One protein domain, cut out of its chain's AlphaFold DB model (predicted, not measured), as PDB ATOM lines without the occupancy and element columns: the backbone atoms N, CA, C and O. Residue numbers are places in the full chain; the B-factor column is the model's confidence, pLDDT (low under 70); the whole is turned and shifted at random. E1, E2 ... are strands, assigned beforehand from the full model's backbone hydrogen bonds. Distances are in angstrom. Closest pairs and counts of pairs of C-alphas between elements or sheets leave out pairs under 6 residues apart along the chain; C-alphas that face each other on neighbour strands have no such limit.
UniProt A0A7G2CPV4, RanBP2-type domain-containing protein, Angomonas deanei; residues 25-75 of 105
ATOM      1  N   LEU A  25     -19.449  37.019 -29.874       81.44
ATOM      2  CA  LEU A  25     -19.354  36.690 -28.452       81.44
ATOM      3  C   LEU A  25     -20.179  35.458 -28.070       81.44
ATOM      4  O   LEU A  25     -19.924  34.839 -27.038       81.44
ATOM      5  N   THR A  26     -21.220  35.126 -28.838       77.38
ATOM      6  CA  THR A  26     -22.148  34.036 -28.499       77.38
ATOM      7  C   THR A  26     -22.667  33.347 -29.751       77.38
ATOM      8  O   THR A  26     -23.132  34.008 -30.679       77.38
ATOM      9  N   TYR A  27     -22.620  32.014 -29.744       73.50
ATOM     10  CA  TYR A  27     -23.135  31.165 -30.811       73.50
ATOM     11  C   TYR A  27     -24.298  30.307 -30.306       73.50
ATOM     12  O   TYR A  27     -24.195  29.687 -29.250       73.50
ATOM     13  N   ASP A  28     -25.367  30.231 -31.095       79.75
ATOM     14  CA  ASP A  28     -26.474  29.287 -30.937       79.75
ATOM     15  C   ASP A  28     -26.546  28.406 -32.189       79.75
ATOM     16  O   ASP A  28     -26.724  28.915 -33.291       79.75
ATOM     17  N   SER A  29     -26.326  27.092 -32.066       79.38
ATOM     18  CA  SER A  29     -26.309  26.160 -33.217       79.38
ATOM     19  C   SER A  29     -25.503  26.663 -34.432       79.38
ATOM     20  O   SER A  29     -25.986  26.657 -35.562       79.38
ATOM     21  N   TRP A  30     -24.276  27.144 -34.191       71.44
ATOM     22  CA  TRP A  30     -23.362  27.700 -35.211       71.44
ATOM     23  C   TRP A  30     -23.804  29.026 -35.849       71.44
ATOM     24  O   TRP A  30     -23.156  29.520 -36.770       71.44
ATOM     25  N   LYS A  31     -24.861  29.646 -35.328       78.25
ATOM     26  CA  LYS A  31     -25.294  30.996 -35.680       78.25
ATOM     27  C   LYS A  31     -24.786  31.971 -34.640       78.25
ATOM     28  O   LYS A  31     -24.982  31.746 -33.449       78.25
ATOM     29  N   CYS A  32     -24.171  33.068 -35.065       81.88
ATOM     30  CA  CYS A  32     -23.878  34.126 -34.117       81.88
ATOM     31  C   CYS A  32     -25.192  34.759 -33.638       81.88
ATOM     32  O   CYS A  32     -26.088  35.023 -34.444       81.88
ATOM     33  N   THR A  33     -25.305  34.987 -32.332       82.81
ATOM     34  CA  THR A  33     -26.447  35.669 -31.702       82.81
ATOM     35  C   THR A  33     -26.043  36.966 -31.015       82.81
ATOM     36  O   THR A  33     -26.902  37.799 -30.744       82.81
ATOM     37  N   SER A  34     -24.746  37.167 -30.765       81.44
ATOM     38  CA  SER A  34     -24.234  38.383 -30.139       81.44
ATOM     39  C   SER A  34     -22.840  38.732 -30.649       81.44
ATOM     40  O   SER A  34     -21.971  37.863 -30.724       81.44
ATOM     41  N   CYS A  35     -22.629  40.007 -30.976       85.94
ATOM     42  CA  CYS A  35     -21.384  40.531 -31.531       85.94
ATOM     43  C   CYS A  35     -20.630  41.400 -30.521       85.94
ATOM     44  O   CYS A  35     -21.221  41.983 -29.613       85.94
ATOM     45  N   ALA A  36     -19.316  41.484 -30.696       83.38
ATOM     46  CA  ALA A  36     -18.453  42.384 -29.954       83.38
ATOM     47  C   ALA A  36     -18.785  43.853 -30.261       83.38
ATOM     48  O   ALA A  36     -19.389  44.188 -31.283       83.38
ATOM     49  N   SER A  37     -18.383  44.742 -29.357       82.50
ATOM     50  CA  SER A  37     -18.522  46.188 -29.531       82.50
ATOM     51  C   SER A  37     -17.817  46.647 -30.813       82.50
ATOM     52  O   SER A  37     -16.672  46.271 -31.045       82.50
ATOM     53  N   GLY A  38     -18.474  47.485 -31.619       82.75
ATOM     54  CA  GLY A  38     -17.970  47.880 -32.940       82.75
ATOM     55  C   GLY A  38     -18.362  46.930 -34.080       82.75
ATOM     56  O   GLY A  38     -17.948  47.149 -35.218       82.75
ATOM     57  N   ASN A  39     -19.196  45.921 -33.810       87.38
ATOM     58  CA  ASN A  39     -19.746  45.012 -34.811       87.38
ATOM     59  C   ASN A  39     -21.274  44.921 -34.704       87.38
ATOM     60  O   ASN A  39     -21.841  45.072 -33.623       87.38
ATOM     61  N   TYR A  40     -21.943  44.632 -35.822       88.69
ATOM     62  CA  TYR A  40     -23.389  44.406 -35.867       88.69
ATOM     63  C   TYR A  40     -23.727  43.005 -36.362       88.69
ATOM     64  O   TYR A  40     -23.058  42.462 -37.244       88.69
ATOM     65  N   LEU A  41     -24.789  42.434 -35.795       88.38
ATOM     66  CA  LEU A  41     -25.299  41.128 -36.188       88.38
ATOM     67  C   LEU A  41     -26.149  41.260 -37.454       88.38
ATOM     68  O   LEU A  41     -27.165  41.953 -37.464       88.38
ATOM     69  N   SER A  42     -25.760  40.560 -38.511       88.38
ATOM     70  CA  SER A  42     -26.533  40.435 -39.740       88.38
ATOM     71  C   SER A  42     -26.344  39.041 -40.318       88.38
ATOM     72  O   SER A  42     -25.228  38.531 -40.344       88.38
ATOM     73  N   ASP A  43     -27.428  38.395 -40.742       88.19
ATOM     74  CA  ASP A  43     -27.378  37.047 -41.327       88.19
ATOM     75  C   ASP A  43     -26.620  36.027 -40.445       88.19
ATOM     76  O   ASP A  43     -25.784  35.251 -40.901       88.19
ATOM     77  N   ASN A  44     -26.841  36.097 -39.124       81.81
ATOM     78  CA  ASN A  44     -26.148  35.270 -38.126       81.81
ATOM     79  C   ASN A  44     -24.609  35.396 -38.131       81.81
ATOM     80  O   ASN A  44     -23.905  34.510 -37.639       81.81
ATOM     81  N   ARG A  45     -24.090  36.513 -38.650       81.44
ATOM     82  CA  ARG A  45     -22.673  36.882 -38.709       81.44
ATOM     83  C   ARG A  45     -22.467  38.299 -38.178       81.44
ATOM     84  O   ARG A  45     -23.365  39.131 -38.226       81.44
ATOM     85  N   CYS A  46     -21.280  38.571 -37.662       86.88
ATOM     86  CA  CYS A  46     -20.884  39.884 -37.178       86.88
ATOM     87  C   CYS A  46     -20.090  40.612 -38.253       86.88
ATOM     88  O   CYS A  46     -18.997  40.201 -38.644       86.88
ATOM     89  N   TYR A  47     -20.632  41.733 -38.701       87.00
ATOM     90  CA  TYR A  47     -19.964  42.627 -39.634       87.00
ATOM     91  C   TYR A  47     -19.399  43.824 -38.882       87.00
ATOM     92  O   TYR A  47     -19.914  44.208 -37.833       87.00
ATOM     93  N   ASP A  48     -18.311  44.402 -39.383       86.62
ATOM     94  CA  ASP A  48     -17.745  45.609 -38.782       86.62
ATOM     95  C   ASP A  48     -18.674  46.796 -38.980       86.62
ATOM     96  O   ASP A  48     -19.261  46.988 -40.051       86.62
ATOM     97  N   CYS A  49     -18.783  47.612 -37.940       87.75
ATOM     98  CA  CYS A  49     -19.433  48.898 -38.058       87.75
ATOM     99  C   CYS A  49     -18.677  49.816 -39.031       87.75
ATOM    100  O   CYS A  49     -17.457  49.701 -39.189       87.75
ATOM    101  N   PRO A  50     -19.387  50.763 -39.673       82.75
ATOM    102  CA  PRO A  50     -18.744  51.774 -40.499       82.75
ATOM    103  C   PRO A  50     -17.692  52.551 -39.695       82.75
ATOM    104  O   PRO A  50     -17.849  52.785 -38.495       82.75
ATOM    105  N   SER A  51     -16.615  52.967 -40.364       80.19
ATOM    106  CA  SER A  51     -15.492  53.666 -39.730       80.19
ATOM    107  C   SER A  51     -15.958  54.883 -38.926       80.19
ATOM    108  O   SER A  51     -16.758  55.687 -39.406       80.19
ATOM    109  N   GLY A  52     -15.446  55.017 -37.702       78.25
ATOM    110  CA  GLY A  52     -15.837  56.089 -36.782       78.25
ATOM    111  C   GLY A  52     -17.133  55.825 -36.005       78.25
ATOM    112  O   GLY A  52     -17.674  56.741 -35.391       78.25
ATOM    113  N   CYS A  53     -17.645  54.593 -36.018       85.69
ATOM    114  CA  CYS A  53     -18.826  54.194 -35.262       85.69
ATOM    115  C   CYS A  53     -18.465  53.235 -34.113       85.69
ATOM    116  O   CYS A  53     -17.882  52.181 -34.348       85.69
ATOM    117  N   LEU A  54     -18.839  53.580 -32.875       82.88
ATOM    118  CA  LEU A  54     -18.724  52.710 -31.694       82.88
ATOM    119  C   LEU A  54     -19.791  51.612 -31.673       82.88
ATOM    120  O   LEU A  54     -19.527  50.497 -31.231       82.88
ATOM    121  N   ALA A  55     -21.010  51.949 -32.095       83.62
ATOM    122  CA  ALA A  55     -22.157  51.051 -32.051       83.62
ATOM    123  C   ALA A  55     -23.051  51.295 -33.262       83.62
ATOM    124  O   ALA A  55     -23.523  52.414 -33.470       83.62
ATOM    125  N   CYS A  56     -23.302  50.253 -34.047       87.44
ATOM    126  CA  CYS A  56     -24.157  50.309 -35.223       87.44
ATOM    127  C   CYS A  56     -25.197  49.184 -35.200       87.44
ATOM    128  O   CYS A  56     -24.971  48.116 -34.646       87.44
ATOM    129  N   GLN A  57     -26.340  49.446 -35.829       84.75
ATOM    130  CA  GLN A  57     -27.417  48.476 -36.058       84.75
ATOM    131  C   GLN A  57     -27.383  47.925 -37.496       84.75
ATOM    132  O   GLN A  57     -28.182  47.072 -37.867       84.75
ATOM    133  N   GLY A  58     -26.474  48.435 -38.330       84.62
ATOM    134  CA  GLY A  58     -26.321  48.053 -39.728       84.62
ATOM    135  C   GLY A  58     -25.232  48.866 -40.421       84.62
ATOM    136  O   GLY A  58     -24.727  49.844 -39.862       84.62
ATOM    137  N   ALA A  59     -24.921  48.507 -41.667       79.88
ATOM    138  CA  ALA A  59     -23.859  49.132 -42.464       79.88
ATOM    139  C   ALA A  59     -23.970  50.665 -42.587       79.88
ATOM    140  O   ALA A  59     -22.957  51.350 -42.694       79.88
ATOM    141  N   ASN A  60     -25.193  51.202 -42.550       80.00
ATOM    142  CA  ASN A  60     -25.476  52.631 -42.716       80.00
ATOM    143  C   ASN A  60     -26.262  53.226 -41.531       80.00
ATOM    144  O   ASN A  60     -26.918  54.259 -41.664       80.00
ATOM    145  N   SER A  61     -26.247  52.537 -40.384       81.56
ATOM    146  CA  SER A  61     -27.023  52.904 -39.200       81.56
ATOM    147  C   SER A  61     -26.132  52.893 -37.967       81.56
ATOM    148  O   SER A  61     -26.101  51.921 -37.209       81.56
ATOM    149  N   CYS A  62     -25.383  53.978 -37.777       83.88
ATOM    150  CA  CYS A  62     -24.581  54.184 -36.579       83.88
ATOM    151  C   CYS A  62     -25.415  54.829 -35.464       83.88
ATOM    152  O   CYS A  62     -25.976  55.901 -35.665       83.88
ATOM    153  N   GLN A  63     -25.479  54.196 -34.293       82.94
ATOM    154  CA  GLN A  63     -26.108  54.778 -33.105       82.94
ATOM    155  C   GLN A  63     -25.160  55.689 -32.331       82.94
ATOM    156  O   GLN A  63     -25.607  56.677 -31.756       82.94
ATOM    157  N   GLN A  64     -23.867  55.363 -32.305       81.94
ATOM    158  CA  GLN A  64     -22.898  56.116 -31.521       81.94
ATOM    159  C   GLN A  64     -21.608  56.314 -32.304       81.94
ATOM    160  O   GLN A  64     -20.912  55.352 -32.618       81.94
ATOM    161  N   CYS A  65     -21.288  57.566 -32.612       84.06
ATOM    162  CA  CYS A  65     -20.044  57.933 -33.273       84.06
ATOM    163  C   CYS A  65     -18.887  58.029 -32.264       84.06
ATOM    164  O   CYS A  65     -19.095  58.357 -31.095       84.06
ATOM    165  N   THR A  66     -17.661  57.738 -32.708       82.19
ATOM    166  CA  THR A  66     -16.436  57.992 -31.929       82.19
ATOM    167  C   THR A  66     -16.333  59.455 -31.518       82.19
ATOM    168  O   THR A  66     -16.770  60.357 -32.238       82.19
ATOM    169  N   THR A  67     -15.707  59.708 -30.372       81.81
ATOM    170  CA  THR A  67     -15.435  61.057 -29.871       81.81
ATOM    171  C   THR A  67     -14.706  61.884 -30.938       81.81
ATOM    172  O   THR A  67     -13.682  61.451 -31.459       81.81
ATOM    173  N   GLY A  68     -15.247  63.056 -31.291       75.19
ATOM    174  CA  GLY A  68     -14.720  63.909 -32.372       75.19
ATOM    175  C   GLY A  68     -15.361  63.696 -33.754       75.19
ATOM    176  O   GLY A  68     -15.017  64.396 -34.704       75.19
ATOM    177  N   THR A  69     -16.322  62.778 -33.874       78.31
ATOM    178  CA  THR A  69     -17.109  62.558 -35.099       78.31
ATOM    179  C   THR A  69     -18.602  62.780 -34.831       78.31
ATOM    180  O   THR A  69     -19.083  62.507 -33.733       78.31
ATOM    181  N   HIS A  70     -19.339  63.308 -35.810       79.69
ATOM    182  CA  HIS A  70     -20.773  63.587 -35.722       79.69
ATOM    183  C   HIS A  70     -21.568  62.769 -36.746       79.69
ATOM    184  O   HIS A  70     -21.089  62.473 -37.841       79.69
ATOM    185  N   PHE A  71     -22.788  62.380 -36.376       77.44
ATOM    186  CA  PHE A  71     -23.673  61.603 -37.238       77.44
ATOM    187  C   PHE A  71     -24.279  62.503 -38.319       77.44
ATOM    188  O   PHE A  71     -25.011  63.441 -38.007       77.44
ATOM    189  N   SER A  72     -23.986  62.216 -39.587       77.62
ATOM    190  CA  SER A  72     -24.566  62.925 -40.729       77.62
ATOM    191  C   SER A  72     -24.813  61.959 -41.887       77.62
ATOM    192  O   SER A  72     -23.921  61.218 -42.296       77.62
ATOM    193  N   GLY A  73     -26.050  61.920 -42.395       72.94
ATOM    194  CA  GLY A  73     -26.420  61.097 -43.556       72.94
ATOM    195  C   GLY A  73     -26.208  59.583 -43.387       72.94
ATOM    196  O   GLY A  73     -25.961  58.889 -44.370       72.94
ATOM    197  N   GLY A  74     -26.260  59.057 -42.156       72.94
ATOM    198  CA  GLY A  74     -26.054  57.627 -41.878       72.94
ATOM    199  C   GLY A  74     -24.590  57.200 -41.721       72.94
ATOM    200  O   GLY A  74     -24.301  56.009 -41.609       72.94
ATOM    201  N   ARG A  75     -23.656  58.158 -41.683       73.75
ATOM    202  CA  ARG A  75     -22.227  57.920 -41.441       73.75
ATOM    203  C   ARG A  75     -21.721  58.834 -40.329       73.75
ATOM    204  O   ARG A  75     -22.252  59.921 -40.111       73.75
TER     205      ARG A  75
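AT A GLANCE: This is residues 25 to 75 of the 105 residues of the protein "RanBP2-type domain-containing protein" of Angomonas deanei (UniProt A0A7G2CPV4). Three small antiparallel hairpins, E1 with E2, E3 with E4, and E5 with E6, follow one another in a row along a slender rod, and the lone strand E7 closes the row next to E6. The chain advances from one end of the rod to the other, with the E1 and E2 hairpin at one end, E3, E4 and E5 in the middle and E7 at the far end; the hairpins are three separate two-stranded sheets, not one continuous sheet. The printed part has 51 residues, with no named helix and seven named strands in the order E1 E2 E3 E4 E5 E6 E7, and its class is all strand. It is only just compact, close to loose, with a radius of gyration of the C-alphas of 11.7 A, and the C-alphas span 39 by 18 by 12 A.

HOW THE PARTS SIT: E5, residues 53 to 58, and E6, residues 61 to 65, form an antiparallel hairpin with 167 degrees between their N-to-C directions. In it the C-alphas of Cys 56 and Cys 62 face each other at 4.1 A, and N 54 and O 64, at 2.7 A, and N 57 and O 61, at 2.8 A, are within hydrogen-bond range. Toward one end of the rod comes E3, residues 39 to 42, which has 9 pairs of C-alphas within 8 A of E5; the closest are those of Tyr 40 and Gln 57, 5.7 A apart. E3 and E4, residues 45 to 48, form a second antiparallel hairpin, at 140 degrees, with N 40 and O 47 at 2.9 A and N 42 and O 45 at 2.8 A within hydrogen-bond range. E4 and E5 are near each other, with 5 pairs of C-alphas within 10 A and the closest at 8.4 A. E2, residues 31 to 35, has 5 pairs of C-alphas within 8 A of E4; the closest are those of Cys 32 and Arg 45, 5.5 A apart. The closest C-alphas of E2 and E3 are those of Cys 35 and Leu 41, 6.1 A apart. E1, residues 25 to 28, and E2 form the third antiparallel hairpin, at 156 degrees, with N 25 and O 34 at 2.8 A and N 33 and O 26 at 2.9 A within hydrogen-bond range. E1 is apart from E3, E4, E5, E6 and E7. At the other end of the rod, E7, residues 69 to 72, pairs with no named strand; its closest C-alpha pair with E6 is Phe 71 and Cys 65, 6.5 A apart, and it is apart from E5.

IN THESE COORDINATES: E5, the longest strand by residues, measures 10.7 A from C-alpha 53 to C-alpha 58, and E6 measures 10.4 A. E3 is 9.6 A long and E4 10.0 A. E1 is 10.6 A long and begins with C-alpha 25 at (-19.354, 36.690, -28.452), while E2 is 11.1 A long. E5 begins with C-alpha 53 at (-18.826, 54.194, -35.262). E7 is 9.4 A long and ends with C-alpha 72 at (-24.566, 62.925, -40.729).

THE WHOLE: The two C-alphas farthest apart are those of Ser 29 and Gly 68, at 39.5 A, and the first and last printed C-alphas, Leu 25 and Arg 75, are 25.1 A apart. The printed part runs from 25 to 75 with no cut, and each of the six links between successive strands is tight. The mean pLDDT of the printed part is 81.8, and no printed residue is under 70; E1 and E7 each have a mean of 78, and E3 has 88.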